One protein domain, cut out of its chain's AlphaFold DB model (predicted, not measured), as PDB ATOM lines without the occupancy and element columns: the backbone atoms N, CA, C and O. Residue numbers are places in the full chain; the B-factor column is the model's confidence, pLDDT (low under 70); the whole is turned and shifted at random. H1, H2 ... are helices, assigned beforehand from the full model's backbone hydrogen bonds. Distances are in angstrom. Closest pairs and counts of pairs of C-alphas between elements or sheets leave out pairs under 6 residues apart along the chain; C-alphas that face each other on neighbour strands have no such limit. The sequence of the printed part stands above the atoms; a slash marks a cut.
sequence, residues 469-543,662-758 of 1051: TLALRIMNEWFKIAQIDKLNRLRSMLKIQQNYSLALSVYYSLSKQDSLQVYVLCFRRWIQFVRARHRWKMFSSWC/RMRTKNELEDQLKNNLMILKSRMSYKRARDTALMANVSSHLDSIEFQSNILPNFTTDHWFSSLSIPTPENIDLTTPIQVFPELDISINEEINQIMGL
ATOM      1  N   THR A 469     -57.572  39.586  14.495       63.03
ATOM      2  CA  THR A 469     -56.094  39.468  14.550       63.03
ATOM      3  C   THR A 469     -55.537  38.210  13.894       63.03
ATOM      4  O   THR A 469     -54.464  38.267  13.290       63.03
ATOM      5  N   LEU A 470     -56.255  37.090  13.971       67.19
ATOM      6  CA  LEU A 470     -55.804  35.827  13.392       67.19
ATOM      7  C   LEU A 470     -55.907  35.849  11.861       67.19
ATOM      8  O   LEU A 470     -54.917  35.570  11.190       67.19
ATOM      9  N   ALA A 471     -57.051  36.267  11.311       68.38
ATOM     10  CA  ALA A 471     -57.253  36.372   9.864       68.38
ATOM     11  C   ALA A 471     -56.235  37.320   9.213       68.38
ATOM     12  O   ALA A 471     -55.645  36.994   8.189       68.38
ATOM     13  N   LEU A 472     -55.943  38.458   9.843       66.44
ATOM     14  CA  LEU A 472     -55.006  39.435   9.287       66.44
ATOM     15  C   LEU A 472     -53.542  39.045   9.463       66.44
ATOM     16  O   LEU A 472     -52.726  39.356   8.598       66.44
ATOM     17  N   ARG A 473     -53.192  38.330  10.540       73.69
ATOM     18  CA  ARG A 473     -51.864  37.713  10.654       73.69
ATOM     19  C   ARG A 473     -51.667  36.689   9.535       73.69
ATOM     20  O   ARG A 473     -50.631  36.717   8.885       73.69
ATOM     21  N   ILE A 474     -52.678  35.859   9.268       76.19
ATOM     22  CA  ILE A 474     -52.650  34.898   8.159       76.19
ATOM     23  C   ILE A 474     -52.529  35.618   6.813       76.19
ATOM     24  O   ILE A 474     -51.677  35.242   6.020       76.19
ATOM     25  N   MET A 475     -53.308  36.674   6.558       75.31
ATOM     26  CA  MET A 475     -53.250  37.415   5.289       75.31
ATOM     27  C   MET A 475     -51.900  38.118   5.070       75.31
ATOM     28  O   MET A 475     -51.389  38.111   3.952       75.31
ATOM     29  N   ASN A 476     -51.289  38.684   6.119       77.31
ATOM     30  CA  ASN A 476     -49.964  39.311   6.025       77.31
ATOM     31  C   ASN A 476     -48.852  38.285   5.772       77.31
ATOM     32  O   ASN A 476     -48.005  38.505   4.907       77.31
ATOM     33  N   GLU A 477     -48.870  37.158   6.488       80.75
ATOM     34  CA  GLU A 477     -47.935  36.053   6.240       80.75
ATOM     35  C   GLU A 477     -48.133  35.472   4.839       80.75
ATOM     36  O   GLU A 477     -47.169  35.231   4.116       80.75
ATOM     37  N   TRP A 478     -49.382  35.325   4.397       82.62
ATOM     38  CA  TRP A 478     -49.683  34.821   3.065       82.62
ATOM     39  C   TRP A 478     -49.184  35.761   1.967       82.62
ATOM     40  O   TRP A 478     -48.580  35.302   0.999       82.62
ATOM     41  N   PHE A 479     -49.354  37.074   2.141       83.38
ATOM     42  CA  PHE A 479     -48.803  38.067   1.223       83.38
ATOM     43  C   PHE A 479     -47.268  37.995   1.154       83.38
ATOM     44  O   PHE A 479     -46.706  38.010   0.056       83.38
ATOM     45  N   LYS A 480     -46.585  37.855   2.302       85.06
ATOM     46  CA  LYS A 480     -45.122  37.679   2.368       85.06
ATOM     47  C   LYS A 480     -44.676  36.408   1.641       85.06
ATOM     48  O   LYS A 480     -43.814  36.480   0.766       85.06
ATOM     49  N   ILE A 481     -45.318  35.272   1.923       86.31
ATOM     50  CA  ILE A 481     -45.039  33.985   1.265       86.31
ATOM     51  C   ILE A 481     -45.258  34.087  -0.250       86.31
ATOM     52  O   ILE A 481     -44.393  33.675  -1.019       86.31
ATOM     53  N   ALA A 482     -46.359  34.695  -0.699       86.06
ATOM     54  CA  ALA A 482     -46.657  34.850  -2.121       86.06
ATOM     55  C   ALA A 482     -45.603  35.700  -2.862       86.06
ATOM     56  O   ALA A 482     -45.237  35.382  -3.998       86.06
ATOM     57  N   GLN A 483     -45.084  36.760  -2.232       86.12
ATOM     58  CA  GLN A 483     -44.009  37.576  -2.812       86.12
ATOM     59  C   GLN A 483     -42.677  36.814  -2.874       86.12
ATOM     60  O   GLN A 483     -42.001  36.858  -3.905       86.12
ATOM     61  N   ILE A 484     -42.335  36.067  -1.819       87.81
ATOM     62  CA  ILE A 484     -41.143  35.205  -1.782       87.81
ATOM     63  C   ILE A 484     -41.224  34.134  -2.875       87.81
ATOM     64  O   ILE A 484     -40.258  33.915  -3.609       87.81
ATOM     65  N   ASP A 485     -42.387  33.512  -3.054       85.25
ATOM     66  CA  ASP A 485     -42.613  32.531  -4.114       85.25
ATOM     67  C   ASP A 485     -42.470  33.149  -5.509       85.25
ATOM     68  O   ASP A 485     -41.882  32.522  -6.395       85.25
ATOM     69  N   LYS A 486     -42.947  34.386  -5.722       89.56
ATOM     70  CA  LYS A 486     -42.753  35.099  -6.997       89.56
ATOM     71  C   LYS A 486     -41.259  35.301  -7.293       89.56
ATOM     72  O   LYS A 486     -40.826  35.016  -8.409       89.56
ATOM     73  N   LEU A 487     -40.468  35.713  -6.298       88.50
ATOM     74  CA  LEU A 487     -39.015  35.885  -6.431       88.50
ATOM     75  C   LEU A 487     -38.285  34.555  -6.674       88.50
ATOM     76  O   LEU A 487     -37.407  34.472  -7.531       88.50
ATOM     77  N   ASN A 488     -38.684  33.478  -5.993       87.25
ATOM     78  CA  ASN A 488     -38.105  32.147  -6.200       87.25
ATOM     79  C   ASN A 488     -38.433  31.563  -7.584       87.25
ATOM     80  O   ASN A 488     -37.592  30.892  -8.197       87.25
ATOM     81  N   ARG A 489     -39.634  31.830  -8.112       86.69
ATOM     82  CA  ARG A 489     -39.981  31.490  -9.501       86.69
ATOM     83  C   ARG A 489     -39.102  32.260 -10.476       86.69
ATOM     84  O   ARG A 489     -38.538  31.642 -11.374       86.69
ATOM     85  N   LEU A 490     -38.917  33.558 -10.248       87.69
ATOM     86  CA  LEU A 490     -38.048  34.402 -11.064       87.69
ATOM     87  C   LEU A 490     -36.595  33.892 -11.058       87.69
ATOM     88  O   LEU A 490     -36.007  33.705 -12.124       87.69
ATOM     89  N   ARG A 491     -36.057  33.545  -9.879       88.94
ATOM     90  CA  ARG A 491     -34.745  32.885  -9.718       88.94
ATOM     91  C   ARG A 491     -34.625  31.647 -10.596       88.94
ATOM     92  O   ARG A 491     -33.630  31.448 -11.287       88.94
ATOM     93  N   SER A 492     -35.642  30.793 -10.528       82.62
ATOM     94  CA  SER A 492     -35.663  29.518 -11.238       82.62
ATOM     95  C   SER A 492     -35.735  29.735 -12.748       82.62
ATOM     96  O   SER A 492     -34.998  29.087 -13.483       82.62
ATOM     97  N   MET A 493     -36.555  30.682 -13.211       84.00
ATOM     98  CA  MET A 493     -36.689  31.021 -14.629       84.00
ATOM     99  C   MET A 493     -35.374  31.545 -15.218       84.00
ATOM    100  O   MET A 493     -34.925  31.020 -16.236       84.00
ATOM    101  N   LEU A 494     -34.700  32.484 -14.545       84.88
ATOM    102  CA  LEU A 494     -33.402  33.000 -14.999       84.88
ATOM    103  C   LEU A 494     -32.307  31.914 -14.996       84.88
ATOM    104  O   LEU A 494     -31.527  31.822 -15.941       84.88
ATOM    105  N   LYS A 495     -32.288  31.013 -14.001       82.25
ATOM    106  CA  LYS A 495     -31.347  29.870 -13.968       82.25
ATOM    107  C   LYS A 495     -31.610  28.823 -15.051       82.25
ATOM    108  O   LYS A 495     -30.672  28.192 -15.545       82.25
ATOM    109  N   ILE A 496     -32.876  28.608 -15.406       78.44
ATOM    110  CA  ILE A 496     -33.250  27.727 -16.517       78.44
ATOM    111  C   ILE A 496     -32.792  28.351 -17.838       78.44
ATOM    112  O   ILE A 496     -32.203  27.647 -18.654       78.44
ATOM    113  N   GLN A 497     -32.978  29.662 -18.020       77.19
ATOM    114  CA  GLN A 497     -32.511  30.384 -19.208       77.19
ATOM    115  C   GLN A 497     -30.986  30.403 -19.339       77.19
ATOM    116  O   GLN A 497     -30.480  30.267 -20.450       77.19
ATOM    117  N   GLN A 498     -30.255  30.471 -18.220       79.56
ATOM    118  CA  GLN A 498     -28.794  30.329 -18.203       79.56
ATOM    119  C   GLN A 498     -28.333  29.016 -18.856       79.56
ATOM    120  O   GLN A 498     -27.271  28.942 -19.468       79.56
ATOM    121  N   ASN A 499     -29.141  27.958 -18.732       76.69
ATOM    122  CA  ASN A 499     -28.855  26.637 -19.268       76.69
ATOM    123  C   ASN A 499     -29.762  26.332 -20.466       76.69
ATOM    124  O   ASN A 499     -30.719  25.565 -20.351       76.69
ATOM    125  N   TYR A 500     -29.403  26.854 -21.642       69.62
ATOM    126  CA  TYR A 500     -30.162  26.708 -22.896       69.62
ATOM    127  C   TYR A 500     -30.628  25.265 -23.193       69.62
ATOM    128  O   TYR A 500     -31.741  25.046 -23.663       69.62
ATOM    129  N   SER A 501     -29.818  24.254 -22.852       68.19
ATOM    130  CA  SER A 501     -30.174  22.833 -23.029       68.19
ATOM    131  C   SER A 501     -31.369  22.367 -22.185       68.19
ATOM    132  O   SER A 501     -32.150  21.533 -22.641       68.19
ATOM    133  N   LEU A 502     -31.529  22.895 -20.968       66.69
ATOM    134  CA  LEU A 502     -32.675  22.585 -20.110       66.69
ATOM    135  C   LEU A 502     -33.929  23.306 -20.608       66.69
ATOM    136  O   LEU A 502     -34.985  22.680 -20.688       66.69
ATOM    137  N   ALA A 503     -33.796  24.571 -21.018       69.12
ATOM    138  CA  ALA A 503     -34.885  25.326 -21.632       69.12
ATOM    139  C   ALA A 503     -35.419  24.636 -22.906       69.12
ATOM    140  O   ALA A 503     -36.626  24.444 -23.033       69.12
ATOM    141  N   LEU A 504     -34.525  24.161 -23.783       69.06
ATOM    142  CA  LEU A 504     -34.854  23.355 -24.969       69.06
ATOM    143  C   LEU A 504     -35.634  22.083 -24.617       69.06
ATOM    144  O   LEU A 504     -36.647  21.785 -25.240       69.06
ATOM    145  N   SER A 505     -35.169  21.335 -23.610       69.69
ATOM    146  CA  SER A 505     -35.823  20.084 -23.206       69.69
ATOM    147  C   SER A 505     -37.238  20.304 -22.669       69.69
ATOM    148  O   SER A 505     -38.109  19.470 -22.892       69.69
ATOM    149  N   VAL A 506     -37.480  21.432 -21.993       69.56
ATOM    150  CA  VAL A 506     -38.814  21.819 -21.511       69.56
ATOM    151  C   VAL A 506     -39.689  22.287 -22.672       69.56
ATOM    152  O   VAL A 506     -40.836  21.864 -22.763       69.56
ATOM    153  N   TYR A 507     -39.151  23.100 -23.586       76.75
ATOM    154  CA  TYR A 507     -39.879  23.558 -24.769       76.75
ATOM    155  C   TYR A 507     -40.352  22.392 -25.644       76.75
ATOM    156  O   TYR A 507     -41.537  22.332 -25.954       76.75
ATOM    157  N   TYR A 508     -39.472  21.439 -25.978       73.31
ATOM    158  CA  TYR A 508     -39.841  20.288 -26.813       73.31
ATOM    159  C   TYR A 508     -40.864  19.363 -26.146       73.31
ATOM    160  O   TYR A 508     -41.739  18.828 -26.819       73.31
ATOM    161  N   SER A 509     -40.815  19.243 -24.815       71.00
ATOM    162  CA  SER A 509     -41.842  18.527 -24.051       71.00
ATOM    163  C   SER A 509     -43.204  19.223 -24.129       71.00
ATOM    164  O   SER A 509     -44.237  18.578 -24.285       71.00
ATOM    165  N   LEU A 510     -43.219  20.558 -24.054       72.56
ATOM    166  CA  LEU A 510     -44.447  21.350 -24.140       72.56
ATOM    167  C   LEU A 510     -45.004  21.424 -25.569       72.56
ATOM    168  O   LEU A 510     -46.220  21.463 -25.736       72.56
ATOM    169  N   SER A 511     -44.145  21.399 -26.594       70.75
ATOM    170  CA  SER A 511     -44.552  21.349 -28.004       70.75
ATOM    171  C   SER A 511     -44.930  19.943 -28.489       70.75
ATOM    172  O   SER A 511     -45.227  19.784 -29.671       70.75
ATOM    173  N   LYS A 512     -44.950  18.939 -27.593       70.50
ATOM    174  CA  LYS A 512     -45.216  17.518 -27.887       70.50
ATOM    175  C   LYS A 512     -44.254  16.907 -28.919       70.50
ATOM    176  O   LYS A 512     -44.618  15.988 -29.647       70.50
ATOM    177  N   GLN A 513     -43.025  17.412 -28.993       70.06
ATOM    178  CA  GLN A 513     -41.962  16.883 -29.851       70.06
ATOM    179  C   GLN A 513     -41.011  16.002 -29.023       70.06
ATOM    180  O   GLN A 513     -39.825  16.303 -28.860       70.06
ATOM    181  N   ASP A 514     -41.547  14.909 -28.473       66.38
ATOM    182  CA  ASP A 514     -40.852  14.051 -27.500       66.38
ATOM    183  C   ASP A 514     -39.591  13.379 -28.083       66.38
ATOM    184  O   ASP A 514     -38.603  13.177 -27.372       66.38
ATOM    185  N   SER A 515     -39.569  13.097 -29.391       63.91
ATOM    186  CA  SER A 515     -38.409  12.524 -30.092       63.91
ATOM    187  C   SER A 515     -37.187  13.451 -30.050       63.91
ATOM    188  O   SER A 515     -36.087  13.026 -29.686       63.91
ATOM    189  N   LEU A 516     -37.385  14.745 -30.324       65.50
ATOM    190  CA  LEU A 516     -36.334  15.767 -30.251       65.50
ATOM    191  C   LEU A 516     -35.856  15.984 -28.811       65.50
ATOM    192  O   LEU A 516     -34.665  16.199 -28.572       65.50
ATOM    193  N   GLN A 517     -36.758  15.878 -27.833       68.00
ATOM    194  CA  GLN A 517     -36.397  15.961 -26.419       68.00
ATOM    195  C   GLN A 517     -35.454  14.819 -26.008       68.00
ATOM    196  O   GLN A 517     -34.417  15.068 -25.382       68.00
ATOM    197  N   VAL A 518     -35.789  13.577 -26.371       67.00
ATOM    198  CA  VAL A 518     -34.950  12.398 -26.103       67.00
ATOM    199  C   VAL A 518     -33.598  12.536 -26.802       67.00
ATOM    200  O   VAL A 518     -32.567  12.307 -26.169       67.00
ATOM    201  N   TYR A 519     -33.576  13.010 -28.051       68.31
ATOM    202  CA  TYR A 519     -32.338  13.230 -28.800       68.31
ATOM    203  C   TYR A 519     -31.396  14.227 -28.102       68.31
ATOM    204  O   TYR A 519     -30.220  13.929 -27.885       68.31
ATOM    205  N   VAL A 520     -31.913  15.373 -27.640       68.44
ATOM    206  CA  VAL A 520     -31.127  16.372 -26.886       68.44
ATOM    207  C   VAL A 520     -30.564  15.792 -25.581       68.44
ATOM    208  O   VAL A 520     -29.424  16.089 -25.207       68.44
ATOM    209  N   LEU A 521     -31.330  14.949 -24.880       66.06
ATOM    210  CA  LEU A 521     -30.878  14.290 -23.653       66.06
ATOM    211  C   LEU A 521     -29.784  13.251 -23.926       66.06
ATOM    212  O   LEU A 521     -28.763  13.250 -23.230       66.06
ATOM    213  N   CYS A 522     -29.966  12.408 -24.942       68.25
ATOM    214  CA  CYS A 522     -28.982  11.416 -25.369       68.25
ATOM    215  C   CYS A 522     -27.676  12.083 -25.808       68.25
ATOM    216  O   CYS A 522     -26.607  11.716 -25.321       68.25
ATOM    217  N   PHE A 523     -27.756  13.141 -26.618       67.50
ATOM    218  CA  PHE A 523     -26.587  13.890 -27.075       67.50
ATOM    219  C   PHE A 523     -25.831  14.555 -25.914       67.50
ATOM    220  O   PHE A 523     -24.602  14.517 -25.841       67.50
ATOM    221  N   ARG A 524     -26.550  15.086 -24.916       63.97
ATOM    222  CA  ARG A 524     -25.932  15.622 -23.694       63.97
ATOM    223  C   ARG A 524     -25.200  14.543 -22.892       63.97
ATOM    224  O   ARG A 524     -24.118  14.809 -22.364       63.97
ATOM    225  N   ARG A 525     -25.777  13.343 -22.772       62.88
ATOM    226  CA  ARG A 525     -25.129  12.201 -22.103       62.88
ATOM    227  C   ARG A 525     -23.906  11.721 -22.872       62.88
ATOM    228  O   ARG A 525     -22.882  11.463 -22.245       62.88
ATOM    229  N   TRP A 526     -23.984  11.704 -24.197       60.94
ATOM    230  CA  TRP A 526     -22.863  11.394 -25.074       60.94
ATOM    231  C   TRP A 526     -21.701  12.375 -24.885       60.94
ATOM    232  O   TRP A 526     -20.590  11.954 -24.587       60.94
ATOM    233  N   ILE A 527     -21.952  13.689 -24.927       64.75
ATOM    234  CA  ILE A 527     -20.910  14.706 -24.688       64.75
ATOM    235  C   ILE A 527     -20.277  14.542 -23.298       64.75
ATOM    236  O   ILE A 527     -19.061  14.657 -23.151       64.75
ATOM    237  N   GLN A 528     -21.080  14.268 -22.263       60.47
ATOM    238  CA  GLN A 528     -20.561  14.014 -20.914       60.47
ATOM    239  C   GLN A 528     -19.651  12.785 -20.878       60.47
ATOM    240  O   GLN A 528     -18.585  12.841 -20.268       60.47
ATOM    241  N   PHE A 529     -20.058  11.707 -21.544       60.88
ATOM    242  CA  PHE A 529     -19.273  10.488 -21.671       60.88
ATOM    243  C   PHE A 529     -17.958  10.734 -22.424       60.88
ATOM    244  O   PHE A 529     -16.899  10.370 -21.920       60.88
ATOM    245  N   VAL A 530     -17.994  11.434 -23.562       63.06
ATOM    246  CA  VAL A 530     -16.799  11.779 -24.353       63.06
ATOM    247  C   VAL A 530     -15.834  12.651 -23.547       63.06
ATOM    248  O   VAL A 530     -14.641  12.362 -23.496       63.06
ATOM    249  N   ARG A 531     -16.335  13.667 -22.832       62.25
ATOM    250  CA  ARG A 531     -15.506  14.501 -21.945       62.25
ATOM    251  C   ARG A 531     -14.911  13.700 -20.787       62.25
ATOM    252  O   ARG A 531     -13.757  13.917 -20.439       62.25
ATOM    253  N   ALA A 532     -15.671  12.780 -20.189       55.78
ATOM    254  CA  ALA A 532     -15.163  11.900 -19.136       55.78
ATOM    255  C   ALA A 532     -14.078  10.954 -19.669       55.78
ATOM    256  O   ALA A 532     -13.036  10.815 -19.034       55.78
ATOM    257  N   ARG A 533     -14.276  10.385 -20.863       59.28
ATOM    258  CA  ARG A 533     -13.283   9.562 -21.561       59.28
ATOM    259  C   ARG A 533     -12.021  10.358 -21.898       59.28
ATOM    260  O   ARG A 533     -10.929   9.852 -21.687       59.28
ATOM    261  N   HIS A 534     -12.151  11.603 -22.354       58.34
ATOM    262  CA  HIS A 534     -11.004  12.476 -22.614       58.34
ATOM    263  C   HIS A 534     -10.246  12.818 -21.326       58.34
ATOM    264  O   HIS A 534      -9.025  12.748 -21.301       58.34
ATOM    265  N   ARG A 535     -10.945  13.137 -20.228       58.03
ATOM    266  CA  ARG A 535     -10.303  13.341 -18.916       58.03
ATOM    267  C   ARG A 535      -9.608  12.080 -18.420       58.03
ATOM    268  O   ARG A 535      -8.534  12.185 -17.853       58.03
ATOM    269  N   TRP A 536     -10.206  10.912 -18.642       48.53
ATOM    270  CA  TRP A 536      -9.595   9.630 -18.308       48.53
ATOM    271  C   TRP A 536      -8.344   9.363 -19.148       48.53
ATOM    272  O   TRP A 536      -7.335   8.930 -18.610       48.53
ATOM    273  N   LYS A 537      -8.375   9.696 -20.443       62.22
ATOM    274  CA  LYS A 537      -7.209   9.610 -21.328       62.22
ATOM    275  C   LYS A 537      -6.093  10.566 -20.885       62.22
ATOM    276  O   LYS A 537      -4.958  10.129 -20.783       62.22
ATOM    277  N   MET A 538      -6.433  11.810 -20.533       54.12
ATOM    278  CA  MET A 538      -5.494  12.793 -19.967       54.12
ATOM    279  C   MET A 538      -4.940  12.357 -18.607       54.12
ATOM    280  O   MET A 538      -3.783  12.607 -18.298       54.12
ATOM    281  N   PHE A 539      -5.761  11.707 -17.781       47.47
ATOM    282  CA  PHE A 539      -5.329  11.128 -16.511       47.47
ATOM    283  C   PHE A 539      -4.373   9.953 -16.736       47.47
ATOM    284  O   PHE A 539      -3.345   9.892 -16.078       47.47
ATOM    285  N   SER A 540      -4.662   9.073 -17.700       52.56
ATOM    286  CA  SER A 540      -3.771   7.972 -18.087       52.56
ATOM    287  C   SER A 540      -2.429   8.496 -18.596       52.56
ATOM    288  O   SER A 540      -1.396   8.090 -18.081       52.56
ATOM    289  N   SER A 541      -2.436   9.473 -19.511       60.19
ATOM    290  CA  SER A 541      -1.202  10.087 -20.021       60.19
ATOM    291  C   SER A 541      -0.437  10.866 -18.945       60.19
ATOM    292  O   SER A 541       0.784  10.963 -18.992       60.19
ATOM    293  N   TRP A 542      -1.141  11.425 -17.954       52.00
ATOM    294  CA  TRP A 542      -0.526  12.056 -16.783       52.00
ATOM    295  C   TRP A 542       0.106  11.026 -15.834       52.00
ATOM    296  O   TRP A 542       1.189  11.265 -15.310       52.00
ATOM    297  N   CYS A 543      -0.532   9.869 -15.641       47.91
ATOM    298  CA  CYS A 543       0.013   8.758 -14.858       47.91
ATOM    299  C   CYS A 543       1.178   8.037 -15.551       47.91
ATOM    300  O   CYS A 543       1.968   7.392 -14.872       47.91
ATOM    301  N   ARG A 662     -23.528  45.195  -8.290       81.62
ATOM    302  CA  ARG A 662     -24.561  45.837  -7.461       81.62
ATOM    303  C   ARG A 662     -25.777  44.938  -7.264       81.62
ATOM    304  O   ARG A 662     -26.188  44.217  -8.171       81.62
ATOM    305  N   MET A 663     -26.446  45.095  -6.121       84.69
ATOM    306  CA  MET A 663     -27.757  44.478  -5.898       84.69
ATOM    307  C   MET A 663     -28.753  44.931  -6.965       84.69
ATOM    308  O   MET A 663     -28.950  46.130  -7.165       84.69
ATOM    309  N   ARG A 664     -29.384  43.965  -7.633       88.25
ATOM    310  CA  ARG A 664     -30.393  44.228  -8.663       88.25
ATOM    311  C   ARG A 664     -31.784  44.232  -8.054       88.25
ATOM    312  O   ARG A 664     -32.114  43.359  -7.252       88.25
ATOM    313  N   THR A 665     -32.596  45.199  -8.463       91.38
ATOM    314  CA  THR A 665     -33.989  45.290  -8.005       91.38
ATOM    315  C   THR A 665     -34.859  44.242  -8.694       91.38
ATOM    316  O   THR A 665     -34.550  43.765  -9.791       91.38
ATOM    317  N   LYS A 666     -36.004  43.911  -8.090       91.00
ATOM    318  CA  LYS A 666     -36.993  43.007  -8.706       91.00
ATOM    319  C   LYS A 666     -37.369  43.389 -10.147       91.00
ATOM    320  O   LYS A 666     -37.507  42.494 -10.978       91.00
ATOM    321  N   ASN A 667     -37.520  44.680 -10.448       93.31
ATOM    322  CA  ASN A 667     -37.914  45.145 -11.782       93.31
ATOM    323  C   ASN A 667     -36.803  44.907 -12.812       93.31
ATOM    324  O   ASN A 667     -37.071  44.355 -13.874       93.31
ATOM    325  N   GLU A 668     -35.548  45.209 -12.462       91.12
ATOM    326  CA  GLU A 668     -34.395  44.927 -13.328       91.12
ATOM    327  C   GLU A 668     -34.274  43.427 -13.641       91.12
ATOM    328  O   GLU A 668     -33.961  43.037 -14.765       91.12
ATOM    329  N   LEU A 669     -34.563  42.564 -12.660       91.00
ATOM    330  CA  LEU A 669     -34.570  41.115 -12.856       91.00
ATOM    331  C   LEU A 669     -35.738  40.640 -13.747       91.00
ATOM    332  O   LEU A 669     -35.566  39.700 -14.527       91.00
ATOM    333  N   GLU A 670     -36.918  41.266 -13.645       92.12
ATOM    334  CA  GLU A 670     -38.076  40.984 -14.510       92.12
ATOM    335  C   GLU A 670     -37.834  41.454 -15.956       92.12
ATOM    336  O   GLU A 670     -38.192  40.743 -16.899       92.12
ATOM    337  N   ASP A 671     -37.180  42.596 -16.154       93.19
ATOM    338  CA  ASP A 671     -36.849  43.100 -17.490       93.19
ATOM    339  C   ASP A 671     -35.729  42.284 -18.139       93.19
ATOM    340  O   ASP A 671     -35.832  41.913 -19.310       93.19
ATOM    341  N   GLN A 672     -34.733  41.857 -17.357       90.62
ATOM    342  CA  GLN A 672     -33.719  40.922 -17.840       90.62
ATOM    343  C   GLN A 672     -34.333  39.585 -18.274       90.62
ATOM    344  O   GLN A 672     -33.937  39.012 -19.291       90.62
ATOM    345  N   LEU A 673     -35.330  39.091 -17.533       90.31
ATOM    346  CA  LEU A 673     -36.068  37.886 -17.904       90.31
ATOM    347  C   LEU A 673     -36.768  38.059 -19.261       90.31
ATOM    348  O   LEU A 673     -36.694  37.147 -20.087       90.31
ATOM    349  N   LYS A 674     -37.417  39.205 -19.509       91.94
ATOM    350  CA  LYS A 674     -38.077  39.505 -20.794       91.94
ATOM    351  C   LYS A 674     -37.071  39.588 -21.942       91.94
ATOM    352  O   LYS A 674     -37.301  38.968 -22.979       91.94
ATOM    353  N   ASN A 675     -35.946  40.272 -21.740       90.25
ATOM    354  CA  ASN A 675     -34.891  40.393 -22.749       90.25
ATOM    355  C   ASN A 675     -34.318  39.016 -23.112       90.25
ATOM    356  O   ASN A 675     -34.272  38.638 -24.286       90.25
ATOM    357  N   ASN A 676     -34.001  38.201 -22.102       88.25
ATOM    358  CA  ASN A 676     -33.549  36.826 -22.304       88.25
ATOM    359  C   ASN A 676     -34.606  35.958 -23.005       88.25
ATOM    360  O   ASN A 676     -34.245  35.100 -23.810       88.25
ATOM    361  N   LEU A 677     -35.902  36.162 -22.732       83.69
ATOM    362  CA  LEU A 677     -36.980  35.456 -23.433       83.69
ATOM    363  C   LEU A 677     -37.033  35.815 -24.918       83.69
ATOM    364  O   LEU A 677     -37.224  34.910 -25.727       83.69
ATOM    365  N   MET A 678     -36.858  37.088 -25.286       85.44
ATOM    366  CA  MET A 678     -36.850  37.500 -26.696       85.44
ATOM    367  C   MET A 678     -35.676  36.868 -27.451       85.44
ATOM    368  O   MET A 678     -35.891  36.241 -28.491       85.44
ATOM    369  N   ILE A 679     -34.470  36.929 -26.873       83.75
ATOM    370  CA  ILE A 679     -33.256  36.312 -27.437       83.75
ATOM    371  C   ILE A 679     -33.412  34.788 -27.541       83.75
ATOM    372  O   ILE A 679     -33.029  34.165 -28.530       83.75
ATOM    373  N   LEU A 680     -33.979  34.148 -26.515       79.31
ATOM    374  CA  LEU A 680     -34.189  32.704 -26.533       79.31
ATOM    375  C   LEU A 680     -35.248  32.319 -27.572       79.31
ATOM    376  O   LEU A 680     -35.058  31.335 -28.279       79.31
ATOM    377  N   LYS A 681     -36.327  33.094 -27.719       81.56
ATOM    378  CA  LYS A 681     -37.374  32.852 -28.721       81.56
ATOM    379  C   LYS A 681     -36.819  32.937 -30.146       81.56
ATOM    380  O   LYS A 681     -37.087  32.025 -30.924       81.56
ATOM    381  N   SER A 682     -36.026  33.960 -30.474       80.31
ATOM    382  CA  SER A 682     -35.425  34.096 -31.813       80.31
ATOM    383  C   SER A 682     -34.479  32.930 -32.129       80.31
ATOM    384  O   SER A 682     -34.623  32.274 -33.164       80.31
ATOM    385  N   ARG A 683     -33.596  32.573 -31.186       78.62
ATOM    386  CA  ARG A 683     -32.672  31.432 -31.317       78.62
ATOM    387  C   ARG A 683     -33.380  30.086 -31.428       78.62
ATOM    388  O   ARG A 683     -32.939  29.219 -32.182       78.62
ATOM    389  N   MET A 684     -34.465  29.895 -30.682       74.19
ATOM    390  CA  MET A 684     -35.264  28.671 -30.723       74.19
ATOM    391  C   MET A 684     -35.990  28.522 -32.056       74.19
ATOM    392  O   MET A 684     -35.985  27.428 -32.612       74.19
ATOM    393  N   SER A 685     -36.569  29.602 -32.589       77.62
ATOM    394  CA  SER A 685     -37.197  29.596 -33.914       77.62
ATOM    395  C   SER A 685     -36.185  29.251 -35.008       77.62
ATOM    396  O   SER A 685     -36.445  28.358 -35.812       77.62
ATOM    397  N   TYR A 686     -35.000  29.870 -34.972       78.88
ATOM    398  CA  TYR A 686     -33.908  29.565 -35.899       78.88
ATOM    399  C   TYR A 686     -33.456  28.106 -35.811       78.88
ATOM    400  O   TYR A 686     -33.405  27.384 -36.807       78.88
ATOM    401  N   LYS A 687     -33.173  27.641 -34.589       72.50
ATOM    402  CA  LYS A 687     -32.729  26.269 -34.356       72.50
ATOM    403  C   LYS A 687     -33.791  25.259 -34.778       72.50
ATOM    404  O   LYS A 687     -33.442  24.249 -35.370       72.50
ATOM    405  N   ARG A 688     -35.071  25.528 -34.507       72.06
ATOM    406  CA  ARG A 688     -36.179  24.677 -34.949       72.06
ATOM    407  C   ARG A 688     -36.243  24.610 -36.472       72.06
ATOM    408  O   ARG A 688     -36.379  23.507 -36.984       72.06
ATOM    409  N   ALA A 689     -36.126  25.734 -37.180       73.88
ATOM    410  CA  ALA A 689     -36.117  25.745 -38.645       73.88
ATOM    411  C   ALA A 689     -34.976  24.875 -39.200       73.88
ATOM    412  O   ALA A 689     -35.218  23.968 -39.994       73.88
ATOM    413  N   ARG A 690     -33.756  25.060 -38.677       74.38
ATOM    414  CA  ARG A 690     -32.583  24.254 -39.041       74.38
ATOM    415  C   ARG A 690     -32.752  22.769 -38.716       74.38
ATOM    416  O   ARG A 690     -32.509  21.923 -39.568       74.38
ATOM    417  N   ASP A 691     -33.138  22.439 -37.486       68.12
ATOM    418  CA  ASP A 691     -33.237  21.051 -37.029       68.12
ATOM    419  C   ASP A 691     -34.406  20.323 -37.735       68.12
ATOM    420  O   ASP A 691     -34.300  19.133 -38.007       68.12
ATOM    421  N   THR A 692     -35.491  21.024 -38.098       71.31
ATOM    422  CA  THR A 692     -36.597  20.449 -38.895       71.31
ATOM    423  C   THR A 692     -36.144  20.137 -40.321       71.31
ATOM    424  O   THR A 692     -36.451  19.059 -40.816       71.31
ATOM    425  N   ALA A 693     -35.362  21.022 -40.950       69.94
ATOM    426  CA  ALA A 693     -34.769  20.759 -42.263       69.94
ATOM    427  C   ALA A 693     -33.808  19.555 -42.225       69.94
ATOM    428  O   ALA A 693     -33.886  18.671 -43.071       69.94
ATOM    429  N   LEU A 694     -32.961  19.461 -41.192       67.62
ATOM    430  CA  LEU A 694     -32.074  18.307 -41.001       67.62
ATOM    431  C   LEU A 694     -32.851  17.002 -40.800       67.62
ATOM    432  O   LEU A 694     -32.500  15.989 -41.395       67.62
ATOM    433  N   MET A 695     -33.904  17.013 -39.978       67.38
ATOM    434  CA  MET A 695     -34.726  15.822 -39.751       67.38
ATOM    435  C   MET A 695     -35.505  15.408 -41.000       67.38
ATOM    436  O   MET A 695     -35.623  14.214 -41.245       67.38
ATOM    437  N   ALA A 696     -36.001  16.363 -41.792       71.44
ATOM    438  CA  ALA A 696     -36.642  16.073 -43.071       71.44
ATOM    439  C   ALA A 696     -35.663  15.396 -44.043       71.44
ATOM    440  O   ALA A 696     -36.036  14.414 -44.672       71.44
ATOM    441  N   ASN A 697     -34.402  15.840 -44.080       65.38
ATOM    442  CA  ASN A 697     -33.359  15.218 -44.904       65.38
ATOM    443  C   ASN A 697     -32.962  13.821 -44.415       65.38
ATOM    444  O   ASN A 697     -32.725  12.922 -45.211       65.38
ATOM    445  N   VAL A 698     -32.863  13.622 -43.098       66.88
ATOM    446  CA  VAL A 698     -32.592  12.287 -42.545       66.88
ATOM    447  C   VAL A 698     -33.765  11.354 -42.828       66.88
ATOM    448  O   VAL A 698     -33.535  10.207 -43.190       66.88
ATOM    449  N   SER A 699     -35.005  11.837 -42.700       70.75
ATOM    450  CA  SER A 699     -36.196  11.057 -43.045       70.75
ATOM    451  C   SER A 699     -36.198  10.704 -44.524       70.75
ATOM    452  O   SER A 699     -36.277   9.530 -44.834       70.75
ATOM    453  N   SER A 700     -35.997  11.672 -45.423       72.12
ATOM    454  CA  SER A 700     -35.981  11.403 -46.862       72.12
ATOM    455  C   SER A 700     -34.869  10.435 -47.266       72.12
ATOM    456  O   SER A 700     -35.076   9.621 -48.159       72.12
ATOM    457  N   HIS A 701     -33.716  10.476 -46.591       69.81
ATOM    458  CA  HIS A 701     -32.635   9.514 -46.800       69.81
ATOM    459  C   HIS A 701     -32.971   8.116 -46.251       69.81
ATOM    460  O   HIS A 701     -32.545   7.105 -46.803       69.81
ATOM    461  N   LEU A 702     -33.692   8.016 -45.135       71.50
ATOM    462  CA  LEU A 702     -34.150   6.721 -44.626       71.50
ATOM    463  C   LEU A 702     -35.247   6.142 -45.524       71.50
ATOM    464  O   LEU A 702     -35.180   4.966 -45.867       71.50
ATOM    465  N   ASP A 703     -36.183   6.983 -45.960       76.19
ATOM    466  CA  ASP A 703     -37.259   6.626 -46.880       76.19
ATOM    467  C   ASP A 703     -36.683   6.190 -48.236       76.19
ATOM    468  O   ASP A 703     -37.165   5.230 -48.829       76.19
ATOM    469  N   SER A 704     -35.607   6.828 -48.712       71.69
ATOM    470  CA  SER A 704     -34.924   6.419 -49.943       71.69
ATOM    471  C   SER A 704     -34.164   5.098 -49.799       71.69
ATOM    472  O   SER A 704     -34.202   4.291 -50.726       71.69
ATOM    473  N   ILE A 705     -33.531   4.831 -48.647       71.19
ATOM    474  CA  ILE A 705     -32.933   3.517 -48.341       71.19
ATOM    475  C   ILE A 705     -34.019   2.432 -48.316       71.19
ATOM    476  O   ILE A 705     -33.830   1.353 -48.873       71.19
ATOM    477  N   GLU A 706     -35.158   2.708 -47.681       75.25
ATOM    478  CA  GLU A 706     -36.279   1.767 -47.600       75.25
ATOM    479  C   GLU A 706     -36.923   1.534 -48.978       75.25
ATOM    480  O   GLU A 706     -37.276   0.409 -49.336       75.25
ATOM    481  N   PHE A 707     -37.016   2.577 -49.803       76.31
ATOM    482  CA  PHE A 707     -37.485   2.477 -51.184       76.31
ATOM    483  C   PHE A 707     -36.515   1.672 -52.066       76.31
ATOM    484  O   PHE A 707     -36.958   0.846 -52.871       76.31
ATOM    485  N   GLN A 708     -35.202   1.845 -51.875       75.81
ATOM    486  CA  GLN A 708     -34.170   1.040 -52.531       75.81
ATOM    487  C   GLN A 708     -34.273  -0.437 -52.127       75.81
ATOM    488  O   GLN A 708     -34.166  -1.316 -52.982       75.81
ATOM    489  N   SER A 709     -34.510  -0.729 -50.842       71.44
ATOM    490  CA  SER A 709     -34.612  -2.115 -50.372       71.44
ATOM    491  C   SER A 709     -35.895  -2.814 -50.822       71.44
ATOM    492  O   SER A 709     -35.879  -4.031 -50.996       71.44
ATOM    493  N   ASN A 710     -36.995  -2.071 -51.003       75.56
ATOM    494  CA  ASN A 710     -38.325  -2.662 -51.185       75.56
ATOM    495  C   ASN A 710     -38.892  -2.564 -52.611       75.56
ATOM    496  O   ASN A 710     -39.717  -3.403 -52.967       75.56
ATOM    497  N   ILE A 711     -38.525  -1.553 -53.410       73.38
ATOM    498  CA  ILE A 711     -39.233  -1.239 -54.668       73.38
ATOM    499  C   ILE A 711     -38.298  -1.240 -55.885       73.38
ATOM    500  O   ILE A 711     -38.651  -1.829 -56.905       73.38
ATOM    501  N   LEU A 712     -37.109  -0.629 -55.802       68.38
ATOM    502  CA  LEU A 712     -36.161  -0.542 -56.924       68.38
ATOM    503  C   LEU A 712     -34.707  -0.714 -56.434       68.38
ATOM    504  O   LEU A 712     -34.101   0.258 -55.983       68.38
ATOM    505  N   PRO A 713     -34.101  -1.913 -56.569       71.06
ATOM    506  CA  PRO A 713     -32.764  -2.201 -56.032       71.06
ATOM    507  C   PRO A 713     -31.631  -1.401 -56.699       71.06
ATOM    508  O   PRO A 713     -30.561  -1.244 -56.115       71.06
ATOM    509  N   ASN A 714     -31.879  -0.841 -57.889       73.81
ATOM    510  CA  ASN A 714     -30.915  -0.025 -58.632       73.81
ATOM    511  C   ASN A 714     -30.996   1.477 -58.297       73.81
ATOM    512  O   ASN A 714     -30.303   2.276 -58.921       73.81
ATOM    513  N   PHE A 715     -31.847   1.888 -57.352       67.88
ATOM    514  CA  PHE A 715     -31.935   3.285 -56.934       67.88
ATOM    515  C   PHE A 715     -30.725   3.653 -56.062       67.88
ATOM    516  O   PHE A 715     -30.616   3.194 -54.929       67.88
ATOM    517  N   THR A 716     -29.804   4.467 -56.577       60.50
ATOM    518  CA  THR A 716     -28.626   4.943 -55.833       60.50
ATOM    519  C   THR A 716     -28.826   6.381 -55.372       60.50
ATOM    520  O   THR A 716     -29.108   7.261 -56.182       60.50
ATOM    521  N   THR A 717     -28.655   6.646 -54.078       60.44
ATOM    522  CA  THR A 717     -28.634   8.012 -53.537       60.44
ATOM    523  C   THR A 717     -27.286   8.676 -53.825       60.44
ATOM    524  O   THR A 717     -26.255   8.126 -53.434       60.44
ATOM    525  N   ASP A 718     -27.281   9.861 -54.440       59.06
ATOM    526  CA  ASP A 718     -26.060  10.655 -54.619       59.06
ATOM    527  C   ASP A 718     -25.401  10.983 -53.267       59.06
ATOM    528  O   ASP A 718     -26.058  11.385 -52.306       59.06
ATOM    529  N   HIS A 719     -24.073  10.849 -53.192       56.47
ATOM    530  CA  HIS A 719     -23.291  11.126 -51.979       56.47
ATOM    531  C   HIS A 719     -23.123  12.624 -51.670       56.47
ATOM    532  O   HIS A 719     -22.541  12.987 -50.643       56.47
ATOM    533  N   TRP A 720     -23.617  13.509 -52.538       53.34
ATOM    534  CA  TRP A 720     -23.502  14.949 -52.352       53.34
ATOM    535  C   TRP A 720     -24.677  15.507 -51.553       53.34
ATOM    536  O   TRP A 720     -25.801  15.635 -52.029       53.34
ATOM    537  N   PHE A 721     -24.382  15.909 -50.316       53.25
ATOM    538  CA  PHE A 721     -25.264  16.742 -49.506       53.25
ATOM    539  C   PHE A 721     -25.404  18.119 -50.170       53.25
ATOM    540  O   PHE A 721     -24.561  18.998 -49.979       53.25
ATOM    541  N   SER A 722     -26.478  18.342 -50.928       54.03
ATOM    542  CA  SER A 722     -26.859  19.694 -51.334       54.03
ATOM    543  C   SER A 722     -27.236  20.474 -50.074       54.03
ATOM    544  O   SER A 722     -28.220  20.148 -49.400       54.03
ATOM    545  N   SER A 723     -26.438  21.479 -49.713       52.62
ATOM    546  CA  SER A 723     -26.734  22.353 -48.584       52.62
ATOM    547  C   SER A 723     -28.033  23.104 -48.867       52.62
ATOM    548  O   SER A 723     -28.044  24.064 -49.635       52.62
ATOM    549  N   LEU A 724     -29.137  22.662 -48.268       56.31
ATOM    550  CA  LEU A 724     -30.393  23.403 -48.308       56.31
ATOM    551  C   LEU A 724     -30.165  24.797 -47.718       56.31
ATOM    552  O   LEU A 724     -29.718  24.928 -46.573       56.31
ATOM    553  N   SER A 725     -30.492  25.827 -48.496       54.72
ATOM    554  CA  SER A 725     -30.615  27.195 -48.008       54.72
ATOM    555  C   SER A 725     -31.775  27.231 -47.018       54.72
ATOM    556  O   SER A 725     -32.944  27.373 -47.367       54.72
ATOM    557  N   ILE A 726     -31.461  27.024 -45.741       61.72
ATOM    558  CA  ILE A 726     -32.428  27.224 -44.666       61.72
ATOM    559  C   ILE A 726     -32.851  28.690 -44.776       61.72
ATOM    560  O   ILE A 726     -31.961  29.540 -44.718       61.72
ATOM    561  N   PRO A 727     -34.149  29.014 -44.932       61.06
ATOM    562  CA  PRO A 727     -34.601  30.395 -44.909       61.06
ATOM    563  C   PRO A 727     -34.237  30.958 -43.539       61.06
ATOM    564  O   PRO A 727     -34.877  30.660 -42.527       61.06
ATOM    565  N   THR A 728     -33.124  31.682 -43.482       59.09
ATOM    566  CA  THR A 728     -32.643  32.317 -42.268       59.09
ATOM    567  C   THR A 728     -33.512  33.546 -42.063       59.09
ATOM    568  O   THR A 728     -33.511  34.413 -42.935       59.09
ATOM    569  N   PRO A 729     -34.271  33.646 -40.959       63.75
ATOM    570  CA  PRO A 729     -34.963  34.883 -40.637       63.75
ATOM    571  C   PRO A 729     -33.937  36.020 -40.632       63.75
ATOM    572  O   PRO A 729     -32.928  35.933 -39.926       63.75
ATOM    573  N   GLU A 730     -34.160  37.039 -41.458       57.06
ATOM    574  CA  GLU A 730     -33.280  38.202 -41.549       57.06
ATOM    575  C   GLU A 730     -33.137  38.841 -40.154       57.06
ATOM    576  O   GLU A 730     -34.113  38.969 -39.413       57.06
ATOM    577  N   ASN A 731     -31.907  39.211 -39.774       61.31
ATOM    578  CA  ASN A 731     -31.567  39.886 -38.511       61.31
ATOM    579  C   ASN A 731     -31.698  39.072 -37.204       61.31
ATOM    580  O   ASN A 731     -32.083  39.617 -36.166       61.31
ATOM    581  N   ILE A 732     -31.330  37.785 -37.179       68.38
ATOM    582  CA  ILE A 732     -31.131  37.094 -35.890       68.38
ATOM    583  C   ILE A 732     -29.712  37.336 -35.387       68.38
ATOM    584  O   ILE A 732     -28.754  36.721 -35.851       68.38
ATOM    585  N   ASP A 733     -29.595  38.168 -34.359       71.50
ATOM    586  CA  ASP A 733     -28.353  38.299 -33.613       71.50
ATOM    587  C   ASP A 733     -28.071  37.017 -32.801       71.50
ATOM    588  O   ASP A 733     -28.601  36.769 -31.713       71.50
ATOM    589  N   LEU A 734     -27.241  36.149 -33.379       71.62
ATOM    590  CA  LEU A 734     -26.753  34.933 -32.732       71.62
ATOM    591  C   LEU A 734     -25.588  35.214 -31.778       71.62
ATOM    592  O   LEU A 734     -25.231  34.314 -31.013       71.62
ATOM    593  N   THR A 735     -25.028  36.424 -31.775       77.19
ATOM    594  CA  THR A 735     -23.798  36.745 -31.042       77.19
ATOM    595  C   THR A 735     -24.068  37.191 -29.606       77.19
ATOM    596  O   THR A 735     -23.293  36.849 -28.714       77.19
ATOM    597  N   THR A 736     -25.210  37.834 -29.326       79.38
ATOM    598  CA  THR A 736     -25.545  38.335 -27.979       79.38
ATOM    599  C   THR A 736     -25.773  37.208 -26.959       79.38
ATOM    600  O   THR A 736     -26.754  36.459 -27.039       79.38
ATOM    601  N   PRO A 737     -24.895  37.014 -25.960       78.44
ATOM    602  CA  PRO A 737     -25.060  35.934 -24.990       78.44
ATOM    603  C   PRO A 737     -26.302  36.160 -24.116       78.44
ATOM    604  O   PRO A 737     -26.670  37.294 -23.819       78.44
ATOM    605  N   ILE A 738     -26.946  35.073 -23.670       81.81
ATOM    606  CA  ILE A 738     -27.993  35.168 -22.640       81.81
ATOM    607  C   ILE A 738     -27.321  35.676 -21.364       81.81
ATOM    608  O   ILE A 738     -26.492  34.981 -20.774       81.81
ATOM    609  N   GLN A 739     -27.675  36.886 -20.947       82.25
ATOM    610  CA  GLN A 739     -27.080  37.524 -19.784       82.25
ATOM    611  C   GLN A 739     -27.837  37.103 -18.522       82.25
ATOM    612  O   GLN A 739     -29.048  37.297 -18.390       82.25
ATOM    613  N   VAL A 740     -27.110  36.523 -17.572       82.62
ATOM    614  CA  VAL A 740     -27.596  36.268 -16.215       82.62
ATOM    615  C   VAL A 740     -26.604  36.902 -15.262       82.62
ATOM    616  O   VAL A 740     -25.416  36.588 -15.317       82.62
ATOM    617  N   PHE A 741     -27.092  37.791 -14.399       85.44
ATOM    618  CA  PHE A 741     -26.241  38.465 -13.427       85.44
ATOM    619  C   PHE A 741     -25.556  37.433 -12.516       85.44
ATOM    620  O   PHE A 741     -26.238  36.548 -11.982       85.44
ATOM    621  N   PRO A 742     -24.236  37.536 -12.287       80.12
ATOM    622  CA  PRO A 742     -23.515  36.613 -11.408       80.12
ATOM    623  C   PRO A 742     -24.026  36.680  -9.956       80.12
ATOM    624  O   PRO A 742     -23.956  35.702  -9.215       80.12
ATOM    625  N   GLU A 743     -24.630  37.806  -9.573       85.38
ATOM    626  CA  GLU A 743     -25.106  38.106  -8.217       85.38
ATOM    627  C   GLU A 743     -26.586  37.769  -7.994       85.38
ATOM    628  O   GLU A 743     -27.155  38.133  -6.963       85.38
ATOM    629  N   LEU A 744     -27.231  37.078  -8.941       86.69
ATOM    630  CA  LEU A 744     -28.667  36.777  -8.917       86.69
ATOM    631  C   LEU A 744     -29.136  36.197  -7.573       86.69
ATOM    632  O   LEU A 744     -30.161  36.601  -7.029       86.69
ATOM    633  N   ASP A 745     -28.376  35.246  -7.030       86.50
ATOM    634  CA  ASP A 745     -28.723  34.576  -5.775       86.50
ATOM    635  C   ASP A 745     -28.612  35.512  -4.564       86.50
ATOM    636  O   ASP A 745     -29.391  35.383  -3.622       86.50
ATOM    637  N   ILE A 746     -27.668  36.453  -4.595       86.25
ATOM    638  CA  ILE A 746     -27.450  37.429  -3.525       86.25
ATOM    639  C   ILE A 746     -28.541  38.507  -3.585       86.25
ATOM    640  O   ILE A 746     -29.170  38.782  -2.567       86.25
ATOM    641  N   SER A 747     -28.847  39.011  -4.785       88.38
ATOM    642  CA  SER A 747     -29.903  40.012  -5.012       88.38
ATOM    643  C   SER A 747     -31.287  39.496  -4.595       88.38
ATOM    644  O   SER A 747     -32.032  40.185  -3.906       88.38
ATOM    645  N   ILE A 748     -31.619  38.242  -4.927       88.44
ATOM    646  CA  ILE A 748     -32.915  37.646  -4.559       88.44
ATOM    647  C   ILE A 748     -33.030  37.399  -3.054       88.44
ATOM    648  O   ILE A 748     -34.098  37.612  -2.483       88.44
ATOM    649  N   ASN A 749     -31.954  36.958  -2.400       88.69
ATOM    650  CA  ASN A 749     -31.977  36.760  -0.952       88.69
ATOM    651  C   ASN A 749     -32.138  38.088  -0.205       88.69
ATOM    652  O   ASN A 749     -32.819  38.117   0.817       88.69
ATOM    653  N   GLU A 750     -31.559  39.173  -0.714       88.88
ATOM    654  CA  GLU A 750     -31.717  40.491  -0.106       88.88
ATOM    655  C   GLU A 750     -33.139  41.030  -0.257       88.88
ATOM    656  O   GLU A 750     -33.731  41.466   0.726       88.88
ATOM    657  N   GLU A 751     -33.743  40.906  -1.437       89.88
ATOM    658  CA  GLU A 751     -35.159  41.243  -1.651       89.88
ATOM    659  C   GLU A 751     -36.088  40.409  -0.746       89.88
ATOM    660  O   GLU A 751     -37.035  40.929  -0.152       89.88
ATOM    661  N   ILE A 752     -35.785  39.119  -0.546       90.12
ATOM    662  CA  ILE A 752     -36.499  38.273   0.426       90.12
ATOM    663  C   ILE A 752     -36.321  38.813   1.853       90.12
ATOM    664  O   ILE A 752     -37.300  38.905   2.596       90.12
ATOM    665  N   ASN A 753     -35.104  39.201   2.243       89.38
ATOM    666  CA  ASN A 753     -34.835  39.772   3.564       89.38
ATOM    667  C   ASN A 753     -35.580  41.099   3.774       89.38
ATOM    668  O   ASN A 753     -36.137  41.316   4.851       89.38
ATOM    669  N   GLN A 754     -35.653  41.951   2.748       89.12
ATOM    670  CA  GLN A 754     -36.421  43.196   2.781       89.12
ATOM    671  C   GLN A 754     -37.920  42.916   2.958       89.12
ATOM    672  O   GLN A 754     -38.547  43.508   3.836       89.12
ATOM    673  N   ILE A 755     -38.490  41.946   2.231       87.06
ATOM    674  CA  ILE A 755     -39.901  41.539   2.381       87.06
ATOM    675  C   ILE A 755     -40.195  41.002   3.790       87.06
ATOM    676  O   ILE A 755     -41.245  41.304   4.364       87.06
ATOM    677  N   MET A 756     -39.268  40.232   4.365       84.69
ATOM    678  CA  MET A 756     -39.394  39.712   5.730       84.69
ATOM    679  C   MET A 756     -39.260  40.815   6.791       84.69
ATOM    680  O   MET A 756     -39.889  40.720   7.846       84.69
ATOM    681  N   GLY A 757     -38.474  41.860   6.508       83.12
ATOM    682  CA  GLY A 757     -38.266  43.023   7.373       83.12
ATOM    683  C   GLY A 757     -39.362  44.091   7.301       83.12
ATOM    684  O   GLY A 757     -39.441  44.925   8.204       83.12
ATOM    685  N   LEU A 758     -40.225  44.074   6.277       79.38
ATOM    686  CA  LEU A 758     -41.317  45.041   6.156       79.38
ATOM    687  C   LEU A 758     -42.297  44.909   7.340       79.38
ATOM    688  O   LEU A 758     -42.809  43.807   7.601       79.38
TER     689      LEU A 758
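This is residues 469 to 543 and 662 to 758 of the 1051 residues of an uncharacterized protein of Tritrichomonas foetus (UniProt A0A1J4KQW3). The model is a long, open T-like shape: H1 and H4 overlap in part to make a long bar, and H3 sticks out sideways from it with residues 525 to 543. H5 packs along H1, while the short H2 folds back into H3 as a helical hairpin near the middle of the bar; a long stretch, residues 711 to 743, returns from the far end of H4 to H5. The printed part has 172 residues with five named helices, in the order H1 H2 H3 H4 H5, and no named strand, an all helix class. It is extended, with a radius of gyration of the C-alphas of 24.3 A and spans of 86 by 49 by 35 A.

H1, residues 469 to 498, and H2, residues 500 to 510, only just touch, and only at the corner by their link, with 3 pairs of C-alphas within 8 A; the closest are those of Ile 496 and Ala 503, 5.9 A. H2 and H3, residues 514 to 543, form a helical hairpin, two helices running opposite ways, at a shallow tilt of 27 degrees. They touch, H3 with residues 514 to 521 alone, and their closest C-alphas are those of Ser 505 and Gln 517, 5.3 A. H4, residues 666 to 710, touches H1 with residues 666 to 680 alone; the closest C-alphas are those of Leu 494 and Leu 673, 6.3 A, at a steep tilt of 49 degrees, the same way. H2 and H4 are close but not clearly touching, the closest C-alphas being those of Leu 504 and Met 684, 7.8 A. H5, residues 744 to 757, touches H1 at a shallow tilt of 6 degrees, opposite ways, with the C-alphas of Ile 484 and Ile 752 closest, 6.0 A. H3 and H4 are apart, as are H3 and H5. The helix packing is only just mostly aligned, with 2 of 3 tilts shallow. In each of the five helices every O i to N i+4 pair is within hydrogen-bond range.

H1 begins at C-alpha 469, (-56.094, 39.468, 14.550), and is 43.6 A long. H3 is 43.1 A long and ends at C-alpha 543, (0.013, 8.758, -14.858). H4, the longest helix, is 62.4 A long. H2 and H5 are shorter; H5 ends at C-alpha 757, (-38.266, 43.023, 7.373).

The two C-alphas farthest apart are those of Thr 469 and Asn 714, 86.9 A. Residues 544 to 661 are cut out, and C-alphas 543 and 662 are 45.1 A apart across the cut. The link from H4 to H5 is long, 33 residues. Mean pLDDT of the printed part is 73.9; it is under 70 for 67 residues, among them 514 to 543 and 715 to 732.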